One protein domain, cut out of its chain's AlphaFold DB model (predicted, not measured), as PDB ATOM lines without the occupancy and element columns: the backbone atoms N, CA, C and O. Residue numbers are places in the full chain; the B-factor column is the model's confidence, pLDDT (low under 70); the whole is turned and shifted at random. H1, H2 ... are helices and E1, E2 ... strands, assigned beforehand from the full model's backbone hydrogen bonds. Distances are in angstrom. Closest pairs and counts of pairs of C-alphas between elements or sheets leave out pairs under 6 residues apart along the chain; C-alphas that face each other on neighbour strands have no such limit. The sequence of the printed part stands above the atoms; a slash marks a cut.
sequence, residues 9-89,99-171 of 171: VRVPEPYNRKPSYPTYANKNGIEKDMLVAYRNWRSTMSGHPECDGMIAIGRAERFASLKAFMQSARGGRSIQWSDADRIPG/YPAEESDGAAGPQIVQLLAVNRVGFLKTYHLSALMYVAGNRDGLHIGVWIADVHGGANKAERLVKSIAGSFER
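Overview. This is residues 9 to 89 and 99 to 171 of the 171 residues of an uncharacterized protein of Alphaproteobacteria bacterium (UniProt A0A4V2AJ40). One twisted sheet of six antiparallel strands forms a slab with helices over both faces: H4 runs along the strands on one face, and H2 runs slantwise on the other, with the small H3 on that same face. The long hairpin of E4 and E5 has its loop near one end of the longest axis, while H1 only grazes the sheet and touches H2. The 154 printed residues include four named helices and six named strands, in the order H1 E1 E2 H2 H3 E3 E4 E5 E6 H4; across the sheet the order is E1 E2 E6 E5 E4 E3. The class is mixed, helices and strands, and the arrangement is three layers, H4 and H2 with the sheet between them. The whole is compact, with a radius of gyration of the C-alphas of 14.8 A and spans of 47 by 32 by 25 A.

Arrangement. Residues 9 to 23 hold no named element; of them, residues 15 to 16 pair antiparallel with residues 38 to 39 of E1, the edge strand of residues 35 to 39. H1, residues 24 to 27, only grazes the sheet, with its residues 24 to 26. E1 forms an antiparallel hairpin with E2, residues 53 to 59, at 166 degrees, with N 37 and O 55 at 2.8 A. H2, residues 66 to 76, touches H1, the closest C-alphas being those of Ala 25 and Gly 76 at 4.1 A. E3, residues 101 to 106, E4, residues 109 to 121, E5, residues 126 to 139, and E6, residues 142 to 149, form a meander, each strand the antiparallel neighbour of the one before. N 104 and O 111 are 2.9 A apart between E3 and E4, N 116 and O 131 2.8 A between E4 and E5, and N 134 and O 146 2.9 A between E5 and E6. E6 is also the antiparallel neighbour of E2, at 175 degrees, with N 56 and O 145 at 2.8 A. H2 has a height over the sheet of 8.4 A; it lies over E6 and only just over E2 and E5, with 3 C-alphas on each, and runs slantwise to the strands, at 51 degrees to E6 on the local plane. Its closest C-alpha pair with E2 is Ala 73 and Ala 56, 6.2 A apart. H3, residues 79 to 82, is on the same face at a height over the sheet of 7.0 A, over none of the strands; the C-alphas of Gln 80 and Asn 119 of E4, its closest pair with that strand, are 5.7 A apart. H4, residues 154 to 166, is on the opposite face at a height over the sheet of 8.0 A, over E6 and E5, and runs along the strands, at 27 degrees to E6 on the local plane. Its closest C-alphas to E6 are those of Gly 154 and Ile 148, 5.9 A apart. Every O i to N i+4 pair is within hydrogen-bond range in H4, and 5 of 7 are in H2; H1 and H3 are too short for such a pair.

Along the chain. H1 begins with C-alpha 24 at (44.084, 95.390, -10.792). E1, residues 35 to 39, is 13.8 A long from first to last C-alpha, E2, residues 53 to 59, 20.8 A, and H2, residues 66 to 76, 16.0 A. After H3, residues 79 to 82, come E3, residues 101 to 106, 14.6 A long, then E4, residues 109 to 121, and E5, residues 126 to 139, each 37.2 A. E6, residues 142 to 149, is 22.8 A long and begins with C-alpha 142 at (53.428, 99.538, -29.779). H4, residues 154 to 166, is 18.5 A long and ends with C-alpha 166 at (54.925, 93.203, -32.100).

Size, cuts and confidence. The two C-alphas farthest apart are those of Leu 124 and Arg 171, 49.2 A. Residues 90 to 98 are not printed, and C-alphas 89 and 99 are 13.0 A apart across this cut, which lies in the link from H3 to E3. Of the links printed whole, the one from E1 to E2, 13 residues, is long. The mean pLDDT of the printed part is 91.8, and residues 17 to 18 are under 70.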
ATOM      1  N   VAL A   9      46.485  92.387 -31.564       95.88
ATOM      2  CA  VAL A   9      47.714  91.597 -31.348       95.88
ATOM      3  C   VAL A   9      47.391  90.170 -30.920       95.88
ATOM      4  O   VAL A   9      46.313  89.900 -30.383       95.88
ATOM      5  N   ARG A  10      48.330  89.238 -31.076       95.06
ATOM      6  CA  ARG A  10      48.261  87.909 -30.453       95.06
ATOM      7  C   ARG A  10      49.037  87.937 -29.139       95.06
ATOM      8  O   ARG A  10      50.246  88.144 -29.133       95.06
ATOM      9  N   VAL A  11      48.349  87.720 -28.016       93.56
ATOM     10  CA  VAL A  11      49.027  87.539 -26.723       93.56
ATOM     11  C   VAL A  11      49.406  86.067 -26.580       93.56
ATOM     12  O   VAL A  11      48.528  85.215 -26.707       93.56
ATOM     13  N   PRO A  12      50.686  85.751 -26.330       91.81
ATOM     14  CA  PRO A  12      51.124  84.370 -26.190       91.81
ATOM     15  C   PRO A  12      50.560  83.696 -24.934       91.81
ATOM     16  O   PRO A  12      50.480  84.303 -23.865       91.81
ATOM     17  N   GLU A  13      50.275  82.399 -25.032       89.50
ATOM     18  CA  GLU A  13      50.046  81.549 -23.862       89.50
ATOM     19  C   GLU A  13      51.279  81.551 -22.928       89.50
ATOM     20  O   GLU A  13      52.424  81.672 -23.392       89.50
ATOM     21  N   PRO A  14      51.102  81.388 -21.602       91.19
ATOM     22  CA  PRO A  14      49.855  81.144 -20.870       91.19
ATOM     23  C   PRO A  14      49.289  82.408 -20.200       91.19
ATOM     24  O   PRO A  14      48.889  82.390 -19.033       91.19
ATOM     25  N   TYR A  15      49.342  83.550 -20.887       91.31
ATOM     26  CA  TYR A  15      48.826  84.804 -20.348       91.31
ATOM     27  C   TYR A  15      47.328  84.926 -20.654       91.31
ATOM     28  O   TYR A  15      46.934  85.241 -21.775       91.31
ATOM     29  N   ASN A  16      46.484  84.706 -19.643       80.12
ATOM     30  CA  ASN A  16      45.039  84.872 -19.756       80.12
ATOM     31  C   ASN A  16      44.663  86.362 -19.662       80.12
ATOM     32  O   ASN A  16      45.050  87.068 -18.726       80.12
ATOM     33  N   ARG A  17      43.885  86.838 -20.637       66.00
ATOM     34  CA  ARG A  17      43.357  88.210 -20.683       66.00
ATOM     35  C   ARG A  17      42.075  88.384 -19.862       66.00
ATOM     36  O   ARG A  17      41.809  89.484 -19.398       66.00
ATOM     37  N   LYS A  18      41.262  87.336 -19.706       68.38
ATOM     38  CA  LYS A  18      39.958  87.399 -19.027       68.38
ATOM     39  C   LYS A  18      39.949  86.446 -17.838       68.38
ATOM     40  O   LYS A  18      39.431  85.332 -17.943       68.38
ATOM     41  N   PRO A  19      40.559  86.839 -16.713       71.62
ATOM     42  CA  PRO A  19      40.397  86.072 -15.496       71.62
ATOM     43  C   PRO A  19      38.932  86.067 -15.051       71.62
ATOM     44  O   PRO A  19      38.159  86.963 -15.379       71.62
ATOM     45  N   SER A  20      38.561  85.048 -14.282       75.12
ATOM     46  CA  SER A  20      37.193  84.822 -13.803       75.12
ATOM     47  C   SER A  20      36.710  85.831 -12.752       75.12
ATOM     48  O   SER A  20      35.562  85.762 -12.327       75.12
ATOM     49  N   TYR A  21      37.561  86.763 -12.322       78.31
ATOM     50  CA  TYR A  21      37.252  87.796 -11.335       78.31
ATOM     51  C   TYR A  21      38.126  89.048 -11.572       78.31
ATOM     52  O   TYR A  21      39.133  88.956 -12.287       78.31
ATOM     53  N   PRO A  22      37.763  90.222 -11.009       85.62
ATOM     54  CA  PRO A  22      38.384  91.503 -11.354       85.62
ATOM     55  C   PRO A  22      39.908  91.545 -11.177       85.62
ATOM     56  O   PRO A  22      40.460  91.027 -10.202       85.62
ATOM     57  N   THR A  23      40.586  92.209 -12.114       90.19
ATOM     58  CA  THR A  23      42.038  92.451 -12.093       90.19
ATOM     59  C   THR A  23      42.369  93.808 -11.488       90.19
ATOM     60  O   THR A  23      41.511  94.689 -11.396       90.19
ATOM     61  N   TYR A  24      43.637  94.031 -11.125       90.56
ATOM     62  CA  TYR A  24      44.084  95.390 -10.792       90.56
ATOM     63  C   TYR A  24      44.021  96.322 -12.000       90.56
ATOM     64  O   TYR A  24      43.702  97.494 -11.825       90.56
ATOM     65  N   ALA A  25      44.239  95.810 -13.217       91.50
ATOM     66  CA  ALA A  25      44.082  96.615 -14.420       91.50
ATOM     67  C   ALA A  25      42.642  97.137 -14.581       91.50
ATOM     68  O   ALA A  25      42.445  98.319 -14.863       91.50
ATOM     69  N   ASN A  26      41.648  96.283 -14.314       90.31
ATOM     70  CA  ASN A  26      40.236  96.647 -14.296       90.31
ATOM     71  C   ASN A  26      39.917  97.629 -13.156       90.31
ATOM     72  O   ASN A  26      39.361  98.698 -13.401       90.31
ATOM     73  N   LYS A  27      40.337  97.310 -11.922       90.19
ATOM     74  CA  LYS A  27      40.095  98.141 -10.729       90.19
ATOM     75  C   LYS A  27      40.682  99.550 -10.860       90.19
ATOM     76  O   LYS A  27      40.056 100.512 -10.431       90.19
ATOM     77  N   ASN A  28      41.869  99.663 -11.452       93.06
ATOM     78  CA  ASN A  28      42.570 100.932 -11.650       93.06
ATOM     79  C   ASN A  28      42.242 101.587 -13.004       93.06
ATOM     80  O   ASN A  28      42.776 102.646 -13.315       93.06
ATOM     81  N   GLY A  29      41.377 100.971 -13.816       92.50
ATOM     82  CA  GLY A  29      40.864 101.540 -15.062       92.50
ATOM     83  C   GLY A  29      41.869 101.663 -16.211       92.50
ATOM     84  O   GLY A  29      41.539 102.297 -17.212       92.50
ATOM     85  N   ILE A  30      43.059 101.060 -16.116       94.00
ATOM     86  CA  ILE A  30      44.116 101.204 -17.138       94.00
ATOM     87  C   ILE A  30      43.805 100.445 -18.437       94.00
ATOM     88  O   ILE A  30      44.411 100.709 -19.472       94.00
ATOM     89  N   GLU A  31      42.826  99.534 -18.411       92.25
ATOM     90  CA  GLU A  31      42.357  98.796 -19.596       92.25
ATOM     91  C   GLU A  31      41.743  99.709 -20.676       92.25
ATOM     92  O   GLU A  31      41.559  99.288 -21.816       92.25
ATOM     93  N   LYS A  32      41.452 100.973 -20.335       92.56
ATOM     94  CA  LYS A  32      41.012 102.007 -21.281       92.56
ATOM     95  C   LYS A  32      42.124 102.470 -22.224       92.56
ATOM     96  O   LYS A  32      41.826 102.961 -23.310       92.56
ATOM     97  N   ASP A  33      43.383 102.313 -21.820       94.88
ATOM     98  CA  ASP A  33      44.541 102.843 -22.545       94.88
ATOM     99  C   ASP A  33      45.473 101.755 -23.073       94.88
ATOM    100  O   ASP A  33      46.214 101.983 -24.029       94.88
ATOM    101  N   MET A  34      45.435 100.572 -22.466       95.94
ATOM    102  CA  MET A  34      46.278  99.445 -22.839       95.94
ATOM    103  C   MET A  34      45.577  98.112 -22.605       95.94
ATOM    104  O   MET A  34      44.689  97.971 -21.773       95.94
ATOM    105  N   LEU A  35      46.031  97.097 -23.317       95.44
ATOM    106  CA  LEU A  35      45.714  95.708 -23.054       95.44
ATOM    107  C   LEU A  35      46.629  95.166 -21.950       95.44
ATOM    108  O   LEU A  35      47.846  95.255 -22.070       95.44
ATOM    109  N   VAL A  36      46.054  94.546 -20.918       95.62
ATOM    110  CA  VAL A  36      46.801  93.825 -19.876       95.62
ATOM    111  C   VAL A  36      46.426  92.343 -19.889       95.62
ATOM    112  O   VAL A  36      45.256  91.989 -20.011       95.62
ATOM    113  N   ALA A  37      47.423  91.468 -19.781       95.19
ATOM    114  CA  ALA A  37      47.244  90.024 -19.697       95.19
ATOM    115  C   ALA A  37      48.097  89.440 -18.569       95.19
ATOM    116  O   ALA A  37      49.218  89.885 -18.320       95.19
ATOM    117  N   TYR A  38      47.577  88.419 -17.891       94.56
ATOM    118  CA  TYR A  38      48.176  87.876 -16.676       94.56
ATOM    119  C   TYR A  38      48.495  86.397 -16.822       94.56
ATOM    120  O   TYR A  38      47.676  85.612 -17.290       94.56
ATOM    121  N   ARG A  39      49.667  85.983 -16.343       93.75
ATOM    122  CA  ARG A  39      50.016  84.568 -16.217       93.75
ATOM    123  C   ARG A  39      49.457  84.022 -14.907       93.75
ATOM    124  O   ARG A  39      49.826  84.524 -13.848       93.75
ATOM    125  N   ASN A  40      48.636  82.973 -14.968       89.88
ATOM    126  CA  ASN A  40      48.112  82.266 -13.789       89.88
ATOM    127  C   ASN A  40      47.488  83.194 -12.729       89.88
ATOM    128  O   ASN A  40      47.829  83.113 -11.547       89.88
ATOM    129  N   TRP A  41      46.609  84.101 -13.157       90.38
ATOM    130  CA  TRP A  41      45.865  84.973 -12.248       90.38
ATOM    131  C   TRP A  41      44.982  84.137 -11.308       90.38
ATOM    132  O   TRP A  41      44.085  83.432 -11.775       90.38
ATOM    133  N   ARG A  42      45.271  84.178 -10.004       86.75
ATOM    134  CA  ARG A  42      44.619  83.357  -8.966       86.75
ATOM    135  C   ARG A  42      44.407  84.127  -7.662       86.75
ATOM    136  O   ARG A  42      45.161  85.045  -7.351       86.75
ATOM    137  N   SER A  43      43.367  83.771  -6.913       82.06
ATOM    138  CA  SER A  43      43.138  84.307  -5.568       82.06
ATOM    139  C   SER A  43      43.975  83.518  -4.570       82.06
ATOM    140  O   SER A  43      44.021  82.289  -4.642       82.06
ATOM    141  N   THR A  44      44.626  84.195  -3.629       78.62
ATOM    142  CA  THR A  44      45.254  83.533  -2.479       78.62
ATOM    143  C   THR A  44      44.213  83.193  -1.411       78.62
ATOM    144  O   THR A  44      43.086  83.692  -1.444       78.62
ATOM    145  N   MET A  45      44.599  82.378  -0.420       71.81
ATOM    146  CA  MET A  45      43.757  82.094   0.756       71.81
ATOM    147  C   MET A  45      43.418  83.355   1.565       71.81
ATOM    148  O   MET A  45      42.380  83.400   2.211       71.81
ATOM    149  N   SER A  46      44.260  84.392   1.511       70.44
ATOM    150  CA  SER A  46      43.992  85.698   2.126       70.44
ATOM    151  C   SER A  46      43.066  86.593   1.290       70.44
ATOM    152  O   SER A  46      42.842  87.744   1.652       70.44
ATOM    153  N   GLY A  47      42.523  86.092   0.173       71.88
ATOM    154  CA  GLY A  47      41.592  86.827  -0.689       71.88
ATOM    155  C   GLY A  47      42.259  87.879  -1.578       71.88
ATOM    156  O   GLY A  47      41.574  88.709  -2.176       71.88
ATOM    157  N   HIS A  48      43.590  87.869  -1.678       78.94
ATOM    158  CA  HIS A  48      44.331  88.801  -2.519       78.94
ATOM    159  C   HIS A  48      44.654  88.164  -3.874       78.94
ATOM    160  O   HIS A  48      45.245  87.085  -3.927       78.94
ATOM    161  N   PRO A  49      44.293  88.811  -4.991       85.25
ATOM    162  CA  PRO A  49      44.691  88.323  -6.298       85.25
ATOM    163  C   PRO A  49      46.201  88.402  -6.539       85.25
ATOM    164  O   PRO A  49      46.839  89.426  -6.286       85.25
ATOM    165  N   GLU A  50      46.755  87.342  -7.117       88.69
ATOM    166  CA  GLU A  50      48.157  87.222  -7.504       88.69
ATOM    167  C   GLU A  50      48.307  86.625  -8.909       88.69
ATOM    168  O   GLU A  50      47.397  85.999  -9.448       88.69
ATOM    169  N   CYS A  51      49.485  86.807  -9.506       91.62
ATOM    170  CA  CYS A  51      49.861  86.202 -10.780       91.62
ATOM    171  C   CYS A  51      51.346  85.844 -10.820       91.62
ATOM    172  O   CYS A  51      52.167  86.381 -10.068       91.62
ATOM    173  N   ASP A  52      51.707  84.983 -11.765       92.56
ATOM    174  CA  ASP A  52      53.090  84.565 -12.020       92.56
ATOM    175  C   ASP A  52      53.797  85.437 -13.070       92.56
ATOM    176  O   ASP A  52      54.955  85.203 -13.411       92.56
ATOM    177  N   GLY A  53      53.109  86.452 -13.584       94.94
ATOM    178  CA  GLY A  53      53.636  87.397 -14.557       94.94
ATOM    179  C   GLY A  53      52.533  88.247 -15.172       94.94
ATOM    180  O   GLY A  53      51.343  87.945 -15.048       94.94
ATOM    181  N   MET A  54      52.942  89.309 -15.853       96.25
ATOM    182  CA  MET A  54      52.043  90.263 -16.494       96.25
ATOM    183  C   MET A  54      52.629  90.731 -17.823       96.25
ATOM    184  O   MET A  54      53.842  90.886 -17.951       96.25
ATOM    185  N   ILE A  55      51.764  90.976 -18.799       97.62
ATOM    186  CA  ILE A  55      52.077  91.662 -20.049       97.62
ATOM    187  C   ILE A  55      51.154  92.875 -20.151       97.62
ATOM    188  O   ILE A  55      49.954  92.749 -19.921       97.62
ATOM    189  N   ALA A  56      51.705  94.030 -20.510       97.69
ATOM    190  CA  ALA A  56      50.958  95.233 -20.860       97.69
ATOM    191  C   ALA A  56      51.310  95.648 -22.293       97.69
ATOM    192  O   ALA A  56      52.479  95.605 -22.671       97.69
ATOM    193  N   ILE A  57      50.317  96.026 -23.095       97.81
ATOM    194  CA  ILE A  57      50.477  96.377 -24.511       97.81
ATOM    195  C   ILE A  57      49.633  97.612 -24.796       97.81
ATOM    196  O   ILE A  57      48.415  97.576 -24.645       97.81
ATOM    197  N   GLY A  58      50.258  98.697 -25.226       97.31
ATOM    198  CA  GLY A  58      49.567  99.931 -25.588       97.31
ATOM    199  C   GLY A  58      50.045 100.455 -26.933       97.31
ATOM    200  O   GLY A  58      51.193 100.231 -27.314       97.31
ATOM    201  N   ARG A  59      49.185 101.179 -27.653       97.12
ATOM    202  CA  ARG A  59      49.629 101.939 -28.830       97.12
ATOM    203  C   ARG A  59      50.556 103.061 -28.378       97.12
ATOM    204  O   ARG A  59      50.188 103.825 -27.490       97.12
ATOM    205  N   ALA A  60      51.735 103.166 -28.986       95.94
ATOM    206  CA  ALA A  60      52.775 104.111 -28.584       95.94
ATOM    207  C   ALA A  60      52.264 105.563 -28.573       95.94
ATOM    208  O   ALA A  60      52.508 106.288 -27.618       95.94
ATOM    209  N   GLU A  61      51.465 105.951 -29.570       95.75
ATOM    210  CA  GLU A  61      50.880 107.296 -29.702       95.75
ATOM    211  C   GLU A  61      49.964 107.725 -28.540       95.75
ATOM    212  O   GLU A  61      49.704 108.913 -28.373       95.75
ATOM    213  N   ARG A  62      49.467 106.780 -27.728       95.50
ATOM    214  CA  ARG A  62      48.608 107.080 -26.571       95.50
ATOM    215  C   ARG A  62      49.395 107.493 -25.329       95.50
ATOM    216  O   ARG A  62      48.794 107.893 -24.335       95.50
ATOM    217  N   PHE A  63      50.719 107.374 -25.356       96.75
ATOM    218  CA  PHE A  63      51.582 107.657 -24.217       96.75
ATOM    219  C   PHE A  63      52.600 108.723 -24.597       96.75
ATOM    220  O   PHE A  63      53.218 108.662 -25.653       96.75
ATOM    221  N   ALA A  64      52.826 109.684 -23.701       96.75
ATOM    222  CA  ALA A  64      53.802 110.749 -23.932       96.75
ATOM    223  C   ALA A  64      55.249 110.227 -24.057       96.75
ATOM    224  O   ALA A  64      56.099 110.882 -24.651       96.75
ATOM    225  N   SER A  65      55.548 109.068 -23.462       96.56
ATOM    226  CA  SER A  65      56.854 108.411 -23.528       96.56
ATOM    227  C   SER A  65      56.765 106.939 -23.116       96.56
ATOM    228  O   SER A  65      55.790 106.512 -22.485       96.56
ATOM    229  N   LEU A  66      57.834 106.175 -23.374       97.00
ATOM    230  CA  LEU A  66      57.965 104.797 -22.885       97.00
ATOM    231  C   LEU A  66      57.879 104.721 -21.352       97.00
ATOM    232  O   LEU A  66      57.267 103.811 -20.794       97.00
ATOM    233  N   LYS A  67      58.445 105.718 -20.667       97.50
ATOM    234  CA  LYS A  67      58.385 105.839 -19.210       97.50
ATOM    235  C   LYS A  67      56.965 106.113 -18.721       97.50
ATOM    236  O   LYS A  67      56.547 105.499 -17.744       97.50
ATOM    237  N   ALA A  68      56.212 106.975 -19.408       97.31
ATOM    238  CA  ALA A  68      54.805 107.224 -19.087       97.31
ATOM    239  C   ALA A  68      53.968 105.946 -19.243       97.31
ATOM    240  O   ALA A  68      53.209 105.596 -18.341       97.31
ATOM    241  N   PHE A  69      54.182 105.191 -20.326       98.12
ATOM    242  CA  PHE A  69      53.570 103.874 -20.503       98.12
ATOM    243  C   PHE A  69      53.918 102.909 -19.367       98.12
ATOM    244  O   PHE A  69      53.019 102.312 -18.777       98.12
ATOM    245  N   MET A  70      55.203 102.783 -19.019       97.38
ATOM    246  CA  MET A  70      55.646 101.925 -17.919       97.38
ATOM    247  C   MET A  70      54.960 102.307 -16.601       97.38
ATOM    248  O   MET A  70      54.488 101.421 -15.890       97.38
ATOM    249  N   GLN A  71      54.886 103.601 -16.266       96.31
ATOM    250  CA  GLN A  71      54.238 104.056 -15.032       96.31
ATOM    251  C   GLN A  71      52.738 103.739 -15.023       96.31
ATOM    252  O   GLN A  71      52.247 103.219 -14.024       96.31
ATOM    253  N   SER A  72      52.027 103.950 -16.133       96.94
ATOM    254  CA  SER A  72      50.614 103.561 -16.242       96.94
ATOM    255  C   SER A  72      50.428 102.044 -16.114       96.94
ATOM    256  O   SER A  72      49.565 101.578 -15.368       96.94
ATOM    257  N   ALA A  73      51.286 101.249 -16.761       97.06
ATOM    258  CA  ALA A  73      51.232  99.788 -16.715       97.06
ATOM    259  C   ALA A  73      51.476  99.220 -15.305       97.06
ATOM    260  O   ALA A  73      50.957  98.151 -14.970       97.06
ATOM    261  N   ARG A  74      52.192  99.943 -14.429       94.25
ATOM    262  CA  ARG A  74      52.362  99.548 -13.019       94.25
ATOM    263  C   ARG A  74      51.035  99.439 -12.272       94.25
ATOM    264  O   ARG A  74      50.976  98.649 -11.331       94.25
ATOM    265  N   GLY A  75      49.990 100.149 -12.705       93.12
ATOM    266  CA  GLY A  75      48.631 100.018 -12.173       93.12
ATOM    267  C   GLY A  75      48.009  98.635 -12.397       93.12
ATOM    268  O   GLY A  75      47.045  98.288 -11.725       93.12
ATOM    269  N   GLY A  76      48.560  97.814 -13.296       92.25
ATOM    270  CA  GLY A  76      48.095  96.449 -13.526       92.25
ATOM    271  C   GLY A  76      48.708  95.420 -12.578       92.25
ATOM    272  O   GLY A  76      48.208  94.300 -12.505       92.25
ATOM    273  N   ARG A  77      49.786  95.752 -11.860       93.38
ATOM    274  CA  ARG A  77      50.548  94.779 -11.065       93.38
ATOM    275  C   ARG A  77      49.731  94.255  -9.885       93.38
ATOM    276  O   ARG A  77      49.014  95.008  -9.231       93.38
ATOM    277  N   SER A  78      49.875  92.962  -9.588       90.31
ATOM    278  CA  SER A  78      49.395  92.426  -8.310       90.31
ATOM    279  C   SER A  78      50.255  92.928  -7.153       90.31
ATOM    280  O   SER A  78      51.373  93.389  -7.376       90.31
ATOM    281  N   ILE A  79      49.765  92.794  -5.917       87.56
ATOM    282  CA  ILE A  79      50.464  93.262  -4.705       87.56
ATOM    283  C   ILE A  79      51.931  92.800  -4.685       87.56
ATOM    284  O   ILE A  79      52.828  93.632  -4.599       87.56
ATOM    285  N   GLN A  80      52.185  91.504  -4.893       88.19
ATOM    286  CA  GLN A  80      53.550  90.954  -4.906       88.19
ATOM    287  C   GLN A  80      54.462  91.556  -5.984       88.19
ATOM    288  O   GLN A  80      55.670  91.644  -5.791       88.19
ATOM    289  N   TRP A  81      53.905  91.963  -7.126       93.62
ATOM    290  CA  TRP A  81      54.658  92.599  -8.212       93.62
ATOM    291  C   TRP A  81      54.838  94.109  -8.006       93.62
ATOM    292  O   TRP A  81      55.756  94.699  -8.580       93.62
ATOM    293  N   SER A  82      53.974  94.745  -7.214       90.62
ATOM    294  CA  SER A  82      54.039  96.181  -6.924       90.62
ATOM    295  C   SER A  82      55.270  96.562  -6.105       90.62
ATOM    296  O   SER A  82      55.849  97.615  -6.374       90.62
ATOM    297  N   ASP A  83      55.700  95.674  -5.206       89.62
ATOM    298  CA  ASP A  83      56.884  95.835  -4.352       89.62
ATOM    299  C   ASP A  83      58.105  95.028  -4.818       89.62
ATOM    300  O   ASP A  83      59.133  95.006  -4.142       89.62
ATOM    301  N   ALA A  84      58.018  94.371  -5.977       93.44
ATOM    302  CA  ALA A  84      59.080  93.492  -6.465       93.44
ATOM    303  C   ALA A  84      60.374  94.231  -6.845       93.44
ATOM    304  O   ALA A  84      61.378  93.590  -7.107       93.44
ATOM    305  N   ASP A  85      60.383  95.560  -6.901       93.31
ATOM    306  CA  ASP A  85      61.593  96.343  -7.145       93.31
ATOM    307  C   ASP A  85      62.433  96.580  -5.884       93.31
ATOM    308  O   ASP A  85      63.549  97.076  -6.000       93.31
ATOM    309  N   ARG A  86      61.952  96.228  -4.687       91.62
ATOM    310  CA  ARG A  86      62.733  96.339  -3.445       91.62
ATOM    311  C   ARG A  86      63.829  95.268  -3.387       91.62
ATOM    312  O   ARG A  86      63.586  94.113  -3.728       91.62
ATOM    313  N   ILE A  87      65.020  95.632  -2.905       90.69
ATOM    314  CA  ILE A  87      66.110  94.662  -2.698       90.69
ATOM    315  C   ILE A  87      65.794  93.819  -1.442       90.69
ATOM    316  O   ILE A  87      65.558  94.400  -0.376       90.69
ATOM    317  N   PRO A  88      65.762  92.476  -1.528       88.44
ATOM    318  CA  PRO A  88      65.457  91.614  -0.385       88.44
ATOM    319  C   PRO A  88      66.451  91.735   0.778       88.44
ATOM    320  O   PRO A  88      67.621  92.049   0.578       88.44
ATOM    321  N   GLY A  89      65.992  91.413   1.993       84.81
ATOM    322  CA  GLY A  89      66.840  91.329   3.192       84.81
ATOM    323  C   GLY A  89      67.155  92.666   3.868       84.81
ATOM    324  O   GLY A  89      67.978  92.704   4.780       84.81
ATOM    325  N   TYR A  99      66.013  98.088  -6.793       93.94
ATOM    326  CA  TYR A  99      66.753  97.838  -8.023       93.94
ATOM    327  C   TYR A  99      66.516  99.001  -8.995       93.94
ATOM    328  O   TYR A  99      65.360  99.397  -9.184       93.94
ATOM    329  N   PRO A 100      67.567  99.575  -9.600       94.56
ATOM    330  CA  PRO A 100      67.403 100.667 -10.547       94.56
ATOM    331  C   PRO A 100      66.712 100.173 -11.823       94.56
ATOM    332  O   PRO A 100      66.872  99.020 -12.226       94.56
ATOM    333  N   ALA A 101      65.940 101.055 -12.455       95.88
ATOM    334  CA  ALA A 101      65.466 100.844 -13.816       95.88
ATOM    335  C   ALA A 101      66.476 101.468 -14.785       95.88
ATOM    336  O   ALA A 101      66.765 102.660 -14.694       95.88
ATOM    337  N   GLU A 102      67.005 100.659 -15.693       96.56
ATOM    338  CA  GLU A 102      67.993 101.044 -16.693       96.56
ATOM    339  C   GLU A 102      67.287 101.349 -18.014       96.56
ATOM    340  O   GLU A 102      66.598 100.497 -18.580       96.56
ATOM    341  N   GLU A 103      67.442 102.579 -18.498       96.38
ATOM    342  CA  GLU A 103      66.917 103.026 -19.788       96.38
ATOM    343  C   GLU A 103      68.032 102.906 -20.842       96.38
ATOM    344  O   GLU A 103      69.184 103.249 -20.580       96.38
ATOM    345  N   SER A 104      67.715 102.386 -22.028       94.44
ATOM    346  CA  SER A 104      68.672 102.282 -23.136       94.44
ATOM    347  C   SER A 104      67.979 102.365 -24.491       94.44
ATOM    348  O   SER A 104      66.827 101.956 -24.641       94.44
ATOM    349  N   ASP A 105      68.699 102.848 -25.502       90.88
ATOM    350  CA  ASP A 105      68.261 102.806 -26.896       90.88
ATOM    351  C   ASP A 105      68.785 101.525 -27.550       90.88
ATOM    352  O   ASP A 105      69.889 101.467 -28.091       90.88
ATOM    353  N   GLY A 106      68.002 100.451 -27.441       79.75
ATOM    354  CA  GLY A 106      68.319  99.180 -28.088       79.75
ATOM    355  C   GLY A 106      68.216  99.272 -29.616       79.75
ATOM    356  O   GLY A 106      67.545 100.146 -30.159       79.75
ATOM    357  N   ALA A 107      68.803  98.306 -30.329       80.94
ATOM    358  CA  ALA A 107      68.815  98.283 -31.801       80.94
ATOM    359  C   ALA A 107      67.413  98.298 -32.452       80.94
ATOM    360  O   ALA A 107      67.262  98.726 -33.590       80.94
ATOM    361  N   ALA A 108      66.386  97.834 -31.736       84.69
ATOM    362  CA  ALA A 108      64.999  97.834 -32.203       84.69
ATOM    363  C   ALA A 108      64.176  99.037 -31.688       84.69
ATOM    364  O   ALA A 108      62.966  99.074 -31.907       84.69
ATOM    365  N   GLY A 109      64.808  99.986 -30.982       90.62
ATOM    366  CA  GLY A 109      64.206 101.155 -30.333       90.62
ATOM    367  C   GLY A 109      64.357 101.145 -28.800       90.62
ATOM    368  O   GLY A 109      64.875 100.169 -28.240       90.62
ATOM    369  N   PRO A 110      63.813 102.159 -28.101       95.94
ATOM    370  CA  PRO A 110      64.031 102.372 -26.670       95.94
ATOM    371  C   PRO A 110      63.529 101.202 -25.826       95.94
ATOM    372  O   PRO A 110      62.543 100.540 -26.172       95.94
ATOM    373  N   GLN A 111      64.203 100.953 -24.710       97.12
ATOM    374  CA  GLN A 111      63.863  99.902 -23.764       97.12
ATOM    375  C   GLN A 111      64.169 100.317 -22.319       97.12
ATOM    376  O   GLN A 111      65.073 101.111 -22.063       97.12
ATOM    377  N   ILE A 112      63.410  99.762 -21.377       97.56
ATOM    378  CA  ILE A 112      63.611  99.918 -19.935       97.56
ATOM    379  C   ILE A 112      63.695  98.530 -19.316       97.56
ATOM    380  O   ILE A 112      62.809  97.697 -19.528       97.56
ATOM    381  N   VAL A 113      64.741  98.291 -18.534       97.19
ATOM    382  CA  VAL A 113      64.991  97.013 -17.868       97.19
ATOM    383  C   VAL A 113      65.123  97.242 -16.372       97.19
ATOM    384  O   VAL A 113      65.775  98.184 -15.943       97.19
ATOM    385  N   GLN A 114      64.495  96.404 -15.554       97.50
ATOM    386  CA  GLN A 114      64.637  96.473 -14.100       97.50
ATOM    387  C   GLN A 114      64.641  95.062 -13.523       97.50
ATOM    388  O   GLN A 114      63.728  94.275 -13.794       97.50
ATOM    389  N   LEU A 115      65.657  94.749 -12.719       97.12
ATOM    390  CA  LEU A 115      65.679  93.526 -11.923       97.12
ATOM    391  C   LEU A 115      64.610  93.594 -10.835       97.12
ATOM    392  O   LEU A 115      64.349  94.656 -10.272       97.12
ATOM    393  N   LEU A 116      63.994  92.456 -10.544       96.81
ATOM    394  CA  LEU A 116      62.923  92.337  -9.568       96.81
ATOM    395  C   LEU A 116      63.129  91.101  -8.682       96.81
ATOM    396  O   LEU A 116      63.713  90.100  -9.095       96.81
ATOM    397  N   ALA A 117      62.574  91.152  -7.478       96.00
ATOM    398  CA  ALA A 117      62.488  90.056  -6.528       96.00
ATOM    399  C   ALA A 117      61.042  89.929  -6.026       96.00
ATOM    400  O   ALA A 117      60.599  90.641  -5.125       96.00
ATOM    401  N   VAL A 118      60.278  89.009  -6.613       93.50
ATOM    402  CA  VAL A 118      58.858  88.826  -6.288       93.50
ATOM    403  C   VAL A 118      58.726  87.992  -5.023       93.50
ATOM    404  O   VAL A 118      59.158  86.840  -4.989       93.50
ATOM    405  N   ASN A 119      58.105  88.554  -3.989       89.44
ATOM    406  CA  ASN A 119      57.827  87.824  -2.757       89.44
ATOM    407  C   ASN A 119      56.736  86.758  -2.992       89.44
ATOM    408  O   ASN A 119      55.735  86.984  -3.681       89.44
ATOM    409  N   ARG A 120      56.969  85.564  -2.452       86.31
ATOM    410  CA  ARG A 120      56.085  84.404  -2.521       86.31
ATOM    411  C   ARG A 120      55.957  83.764  -1.154       86.31
ATOM    412  O   ARG A 120      56.922  83.658  -0.401       86.31
ATOM    413  N   VAL A 121      54.761  83.264  -0.874       80.00
ATOM    414  CA  VAL A 121      54.475  82.478   0.325       80.00
ATOM    415  C   VAL A 121      54.516  81.000  -0.053       80.00
ATOM    416  O   VAL A 121      53.733  80.545  -0.885       80.00
ATOM    417  N   GLY A 122      55.469  80.260   0.512       76.56
ATOM    418  CA  GLY A 122      55.508  78.801   0.454       76.56
ATOM    419  C   GLY A 122      54.868  78.172   1.692       76.56
ATOM    420  O   GLY A 122      54.465  78.871   2.617       76.56
ATOM    421  N   PHE A 123      54.824  76.838   1.734       72.44
ATOM    422  CA  PHE A 123      54.224  76.095   2.849       72.44
ATOM    423  C   PHE A 123      54.919  76.347   4.201       72.44
ATOM    424  O   PHE A 123      54.254  76.402   5.227       72.44
ATOM    425  N   LEU A 124      56.248  76.521   4.204       76.81
ATOM    426  CA  LEU A 124      57.047  76.651   5.435       76.81
ATOM    427  C   LEU A 124      57.618  78.053   5.675       76.81
ATOM    428  O   LEU A 124      57.994  78.369   6.800       76.81
ATOM    429  N   LYS A 125      57.751  78.875   4.629       80.31
ATOM    430  CA  LYS A 125      58.340  80.219   4.716       80.31
ATOM    431  C   LYS A 125      58.038  81.058   3.480       80.31
ATOM    432  O   LYS A 125      57.692  80.529   2.420       80.31
ATOM    433  N   THR A 126      58.242  82.364   3.612       83.62
ATOM    434  CA  THR A 126      58.341  83.273   2.471       83.62
ATOM    435  C   THR A 126      59.671  83.085   1.743       83.62
ATOM    436  O   THR A 126      60.680  82.674   2.325       83.62
ATOM    437  N   TYR A 127      59.670  83.345   0.442       87.75
ATOM    438  CA  TYR A 127      60.861  83.327  -0.397       87.75
ATOM    439  C   TYR A 127      60.718  84.343  -1.531       87.75
ATOM    440  O   TYR A 127      59.617  84.795  -1.841       87.75
ATOM    441  N   HIS A 128      61.838  84.695  -2.160       91.31
ATOM    442  CA  HIS A 128      61.855  85.617  -3.289       91.31
ATOM    443  C   HIS A 128      62.160  84.864  -4.580       91.31
ATOM    444  O   HIS A 128      63.098  84.071  -4.638       91.31
ATOM    445  N   LEU A 129      61.370  85.127  -5.617       93.50
ATOM    446  CA  LEU A 129      61.683  84.723  -6.980       93.50
ATOM    447  C   LEU A 129      62.401  85.864  -7.689       93.50
ATOM    448  O   LEU A 129      61.844  86.959  -7.803       93.50
ATOM    449  N   SER A 130      63.592  85.589  -8.217       95.31
ATOM    450  CA  SER A 130      64.245  86.479  -9.174       95.31
ATOM    451  C   SER A 130      63.354  86.664 -10.399       95.31
ATOM    452  O   SER A 130      62.745  85.713 -10.906       95.31
ATOM    453  N   ALA A 131      63.222  87.909 -10.834       97.31
ATOM    454  CA  ALA A 131      62.334  88.309 -11.904       97.31
ATOM    455  C   ALA A 131      62.868  89.544 -12.632       97.31
ATOM    456  O   ALA A 131      63.832  90.187 -12.217       97.31
ATOM    457  N   LEU A 132      62.195  89.889 -13.722       97.00
ATOM    458  CA  LEU A 132      62.556  90.988 -14.596       97.00
ATOM    459  C   LEU A 132      61.310  91.768 -15.007       97.00
ATOM    460  O   LEU A 132      60.281  91.178 -15.351       97.00
ATOM    461  N   MET A 133      61.436  93.091 -15.035       97.94
ATOM    462  CA  MET A 133      60.619  93.954 -15.877       97.94
ATOM    463  C   MET A 133      61.413  94.307 -17.133       97.94
ATOM    464  O   MET A 133      62.511  94.851 -17.044       97.94
ATOM    465  N   TYR A 134      60.830  94.032 -18.294       97.81
ATOM    466  CA  TYR A 134      61.355  94.424 -19.595       97.81
ATOM    467  C   TYR A 134      60.281  95.195 -20.354       97.81
ATOM    468  O   TYR A 134      59.212  94.656 -20.641       97.81
ATOM    469  N   VAL A 135      60.547  96.458 -20.668       97.94
ATOM    470  CA  VAL A 135      59.624  97.336 -21.392       97.94
ATOM    471  C   VAL A 135      60.279  97.767 -22.689       97.94
ATOM    472  O   VAL A 135      61.330  98.391 -22.665       97.94
ATOM    473  N   ALA A 136      59.659  97.455 -23.819       97.50
ATOM    474  CA  ALA A 136      60.141  97.815 -25.143       97.50
ATOM    475  C   ALA A 136      59.212  98.845 -25.786       97.50
ATOM    476  O   ALA A 136      57.991  98.667 -25.828       97.50
ATOM    477  N   GLY A 137      59.801  99.926 -26.288       95.75
ATOM    478  CA  GLY A 137      59.091 101.031 -26.911       95.75
ATOM    479  C   GLY A 137      59.106 100.984 -28.434       95.75
ATOM    480  O   GLY A 137      60.014 100.440 -29.052       95.75
ATOM    481  N   ASN A 138      58.087 101.598 -29.029       90.19
ATOM    482  CA  ASN A 138      57.898 101.782 -30.464       90.19
ATOM    483  C   ASN A 138      58.175 100.536 -31.333       90.19
ATOM    484  O   ASN A 138      58.778 100.632 -32.398       90.19
ATOM    485  N   ARG A 139      57.750  99.352 -30.879       92.12
ATOM    486  CA  ARG A 139      57.843  98.114 -31.664       92.12
ATOM    487  C   ARG A 139      56.607  98.032 -32.555       92.12
ATOM    488  O   ARG A 139      55.519  97.781 -32.049       92.12
ATOM    489  N   ASP A 140      56.758  98.366 -33.833       92.25
ATOM    490  CA  ASP A 140      55.656  98.465 -34.807       92.25
ATOM    491  C   ASP A 140      54.523  99.420 -34.380       92.25
ATOM    492  O   ASP A 140      53.353  99.227 -34.703       92.25
ATOM    493  N   GLY A 141      54.870 100.491 -33.655       93.50
ATOM    494  CA  GLY A 141      53.905 101.447 -33.102       93.50
ATOM    495  C   GLY A 141      53.304 101.031 -31.756       93.50
ATOM    496  O   GLY A 141      52.364 101.671 -31.286       93.50
ATOM    497  N   LEU A 142      53.845  99.995 -31.105       97.12
ATOM    498  CA  LEU A 142      53.428  99.538 -29.779       97.12
ATOM    499  C   LEU A 142      54.467  99.836 -28.692       97.12
ATOM    500  O   LEU A 142      55.679  99.874 -28.916       97.12
ATOM    501  N   HIS A 143      53.977 100.007 -27.471       98.12
ATOM    502  CA  HIS A 143      54.737  99.845 -26.240       98.12
ATOM    503  C   HIS A 143      54.323  98.534 -25.582       98.12
ATOM    504  O   HIS A 143      53.131  98.258 -25.438       98.12
ATOM    505  N   ILE A 144      55.304  97.709 -25.214       98.38
ATOM    506  CA  ILE A 144      55.074  96.375 -24.658       98.38
ATOM    507  C   ILE A 144      55.900  96.231 -23.382       98.38
ATOM    508  O   ILE A 144      57.123  96.308 -23.422       98.38
ATOM    509  N   GLY A 145      55.234  96.014 -22.252       98.19
ATOM    510  CA  GLY A 145      55.851  95.729 -20.960       98.19
ATOM    511  C   GLY A 145      55.643  94.273 -20.564       98.19
ATOM    512  O   GLY A 145      54.533  93.757 -20.679       98.19
ATOM    513  N   VAL A 146      56.692  93.617 -20.080       98.19
ATOM    514  CA  VAL A 146      56.672  92.229 -19.615       98.19
ATOM    515  C   VAL A 146      57.263  92.158 -18.212       98.19
ATOM    516  O   VAL A 146      58.396  92.573 -17.987       98.19
ATOM    517  N   TRP A 147      56.503  91.579 -17.286       97.88
ATOM    518  CA  TRP A 147      56.933  91.208 -15.942       97.88
ATOM    519  C   TRP A 147      56.951  89.687 -15.859       97.88
ATOM    520  O   TRP A 147      55.909  89.039 -16.014       97.88
ATOM    521  N   ILE A 148      58.133  89.108 -15.669       97.44
ATOM    522  CA  ILE A 148      58.331  87.660 -15.742       97.44
ATOM    523  C   ILE A 148      59.376  87.196 -14.731       97.44
ATOM    524  O   ILE A 148      60.397  87.846 -14.543       97.44
ATOM    525  N   ALA A 149      59.110  86.073 -14.065       96.38
ATOM    526  CA  ALA A 149      60.079  85.431 -13.185       96.38
ATOM    527  C   ALA A 149      61.115  84.626 -13.988       96.38
ATOM    528  O   ALA A 149      60.801  84.081 -15.052       96.38
ATOM    529  N   ASP A 150      62.325  84.471 -13.455       96.00
ATOM    530  CA  ASP A 150      63.408  83.734 -14.120       96.00
ATOM    531  C   ASP A 150      63.063  82.259 -14.327       96.00
ATOM    532  O   ASP A 150      63.331  81.695 -15.388       96.00
ATOM    533  N   VAL A 151      62.327  81.667 -13.381       95.12
ATOM    534  CA  VAL A 151      61.759  80.309 -13.491       95.12
ATOM    535  C   VAL A 151      60.790  80.140 -14.673       95.12
ATOM    536  O   VAL A 151      60.408  79.025 -15.018       95.12
ATOM    537  N   HIS A 152      60.368  81.235 -15.311       94.81
ATOM    538  CA  HIS A 152      59.533  81.241 -16.514       94.81
ATOM    539  C   HIS A 152      60.295  81.689 -17.773       94.81
ATOM    540  O   HIS A 152      59.686  81.916 -18.820       94.81
ATOM    541  N   GLY A 153      61.627  81.761 -17.696       94.31
ATOM    542  CA  GLY A 153      62.533  82.019 -18.814       94.31
ATOM    543  C   GLY A 153      63.143  83.424 -18.852       94.31
ATOM    544  O   GLY A 153      63.873  83.711 -19.803       94.31
ATOM    545  N   GLY A 154      62.848  84.277 -17.862       94.81
ATOM    546  CA  GLY A 154      63.531  85.556 -17.622       94.81
ATOM    547  C   GLY A 154      63.652  86.462 -18.856       94.81
ATOM    548  O   GLY A 154      62.749  86.522 -19.697       94.81
ATOM    549  N   ALA A 155      64.797  87.140 -18.979       94.50
ATOM    550  CA  ALA A 155      65.098  88.095 -20.053       94.50
ATOM    551  C   ALA A 155      64.891  87.522 -21.465       94.50
ATOM    552  O   ALA A 155      64.164  88.097 -22.275       94.50
ATOM    553  N   ASN A 156      65.440  86.334 -21.736       94.88
ATOM    554  CA  ASN A 156      65.352  85.694 -23.053       94.88
ATOM    555  C   ASN A 156      63.906  85.368 -23.450       94.88
ATOM    556  O   ASN A 156      63.549  85.354 -24.632       94.88
ATOM    557  N   LYS A 157      63.043  85.034 -22.483       96.50
ATOM    558  CA  LYS A 157      61.617  84.838 -22.762       96.50
ATOM    559  C   LYS A 157      60.898  86.176 -22.919       96.50
ATOM    560  O   LYS A 157      60.079  86.270 -23.830       96.50
ATOM    561  N   ALA A 158      61.217  87.190 -22.114       96.62
ATOM    562  CA  ALA A 158      60.630  88.526 -22.228       96.62
ATOM    563  C   ALA A 158      60.860  89.142 -23.617       96.62
ATOM    564  O   ALA A 158      59.910  89.585 -24.260       96.62
ATOM    565  N   GLU A 159      62.091  89.082 -24.123       95.06
ATOM    566  CA  GLU A 159      62.424  89.606 -25.448       95.06
ATOM    567  C   GLU A 159      61.663  88.868 -26.562       95.06
ATOM    568  O   GLU A 159      61.100  89.492 -27.464       95.06
ATOM    569  N   ARG A 160      61.573  87.534 -26.477       96.31
ATOM    570  CA  ARG A 160      60.789  86.729 -27.430       96.31
ATOM    571  C   ARG A 160      59.299  87.053 -27.386       96.31
ATOM    572  O   ARG A 160      58.670  87.087 -28.439       96.31
ATOM    573  N   LEU A 161      58.734  87.288 -26.200       97.19
ATOM    574  CA  LEU A 161      57.335  87.700 -26.051       97.19
ATOM    575  C   LEU A 161      57.096  89.048 -26.733       97.19
ATOM    576  O   LEU A 161      56.169  89.154 -27.529       97.19
ATOM    577  N   VAL A 162      57.963  90.037 -26.499       96.88
ATOM    578  CA  VAL A 162      57.888  91.349 -27.161       96.88
ATOM    579  C   VAL A 162      57.934  91.206 -28.682       96.88
ATOM    580  O   VAL A 162      57.046  91.720 -29.357       96.88
ATOM    581  N   LYS A 163      58.921  90.477 -29.223       95.75
ATOM    582  CA  LYS A 163      59.055  90.263 -30.676       95.75
ATOM    583  C   LYS A 163      57.825  89.571 -31.264       95.75
ATOM    584  O   LYS A 163      57.320  89.996 -32.295       95.75
ATOM    585  N   SER A 164      57.323  88.535 -30.591       96.12
ATOM    586  CA  SER A 164      56.137  87.795 -31.032       96.12
ATOM    587  C   SER A 164      54.869  88.647 -31.015       96.12
ATOM    588  O   SER A 164      54.039  88.492 -31.903       96.12
ATOM    589  N   ILE A 165      54.696  89.503 -30.005       96.88
ATOM    590  CA  ILE A 165      53.531  90.386 -29.894       96.88
ATOM    591  C   ILE A 165      53.594  91.458 -30.980       96.88
ATOM    592  O   ILE A 165      52.627  91.607 -31.722       96.88
ATOM    593  N   ALA A 166      54.729  92.153 -31.103       96.12
ATOM    594  CA  ALA A 166      54.925  93.203 -32.100       96.12
ATOM    595  C   ALA A 166      54.718  92.674 -33.528       96.12
ATOM    596  O   ALA A 166      53.882  93.197 -34.255       96.12
ATOM    597  N   GLY A 167      55.348  91.546 -33.874       96.25
ATOM    598  CA  GLY A 167      55.200  90.921 -35.194       96.25
ATOM    599  C   GLY A 167      53.809  90.343 -35.487       96.25
ATOM    600  O   GLY A 167      53.562  89.894 -36.601       96.25
ATOM    601  N   SER A 168      52.904  90.329 -34.505       96.50
ATOM    602  CA  SER A 168      51.503  89.924 -34.679       96.50
ATOM    603  C   SER A 168      50.532  91.103 -34.745       96.50
ATOM    604  O   SER A 168      49.323  90.879 -34.734       96.50
ATOM    605  N   PHE A 169      51.043  92.337 -34.722       96.94
ATOM    606  CA  PHE A 169      50.214  93.529 -34.712       96.94
ATOM    607  C   PHE A 169      49.584  93.778 -36.084       96.94
ATOM    608  O   PHE A 169      50.273  93.980 -37.081       96.94
ATOM    609  N   GLU A 170      48.258  93.796 -36.104       94.50
ATOM    610  CA  GLU A 170      47.426  94.153 -37.248       94.50
ATOM    611  C   GLU A 170      46.775  95.508 -36.942       94.50
ATOM    612  O   GLU A 170      46.227  95.689 -35.853       94.50
ATOM    613  N   ARG A 171      46.898  96.479 -37.855       88.62
ATOM    614  CA  ARG A 171      46.436  97.864 -37.651       88.62
ATOM    615  C   ARG A 171      44.949  98.032 -37.919       88.62
ATOM    616  O   ARG A 171      44.469  97.416 -38.893       88.62
TER     617      ARG A 171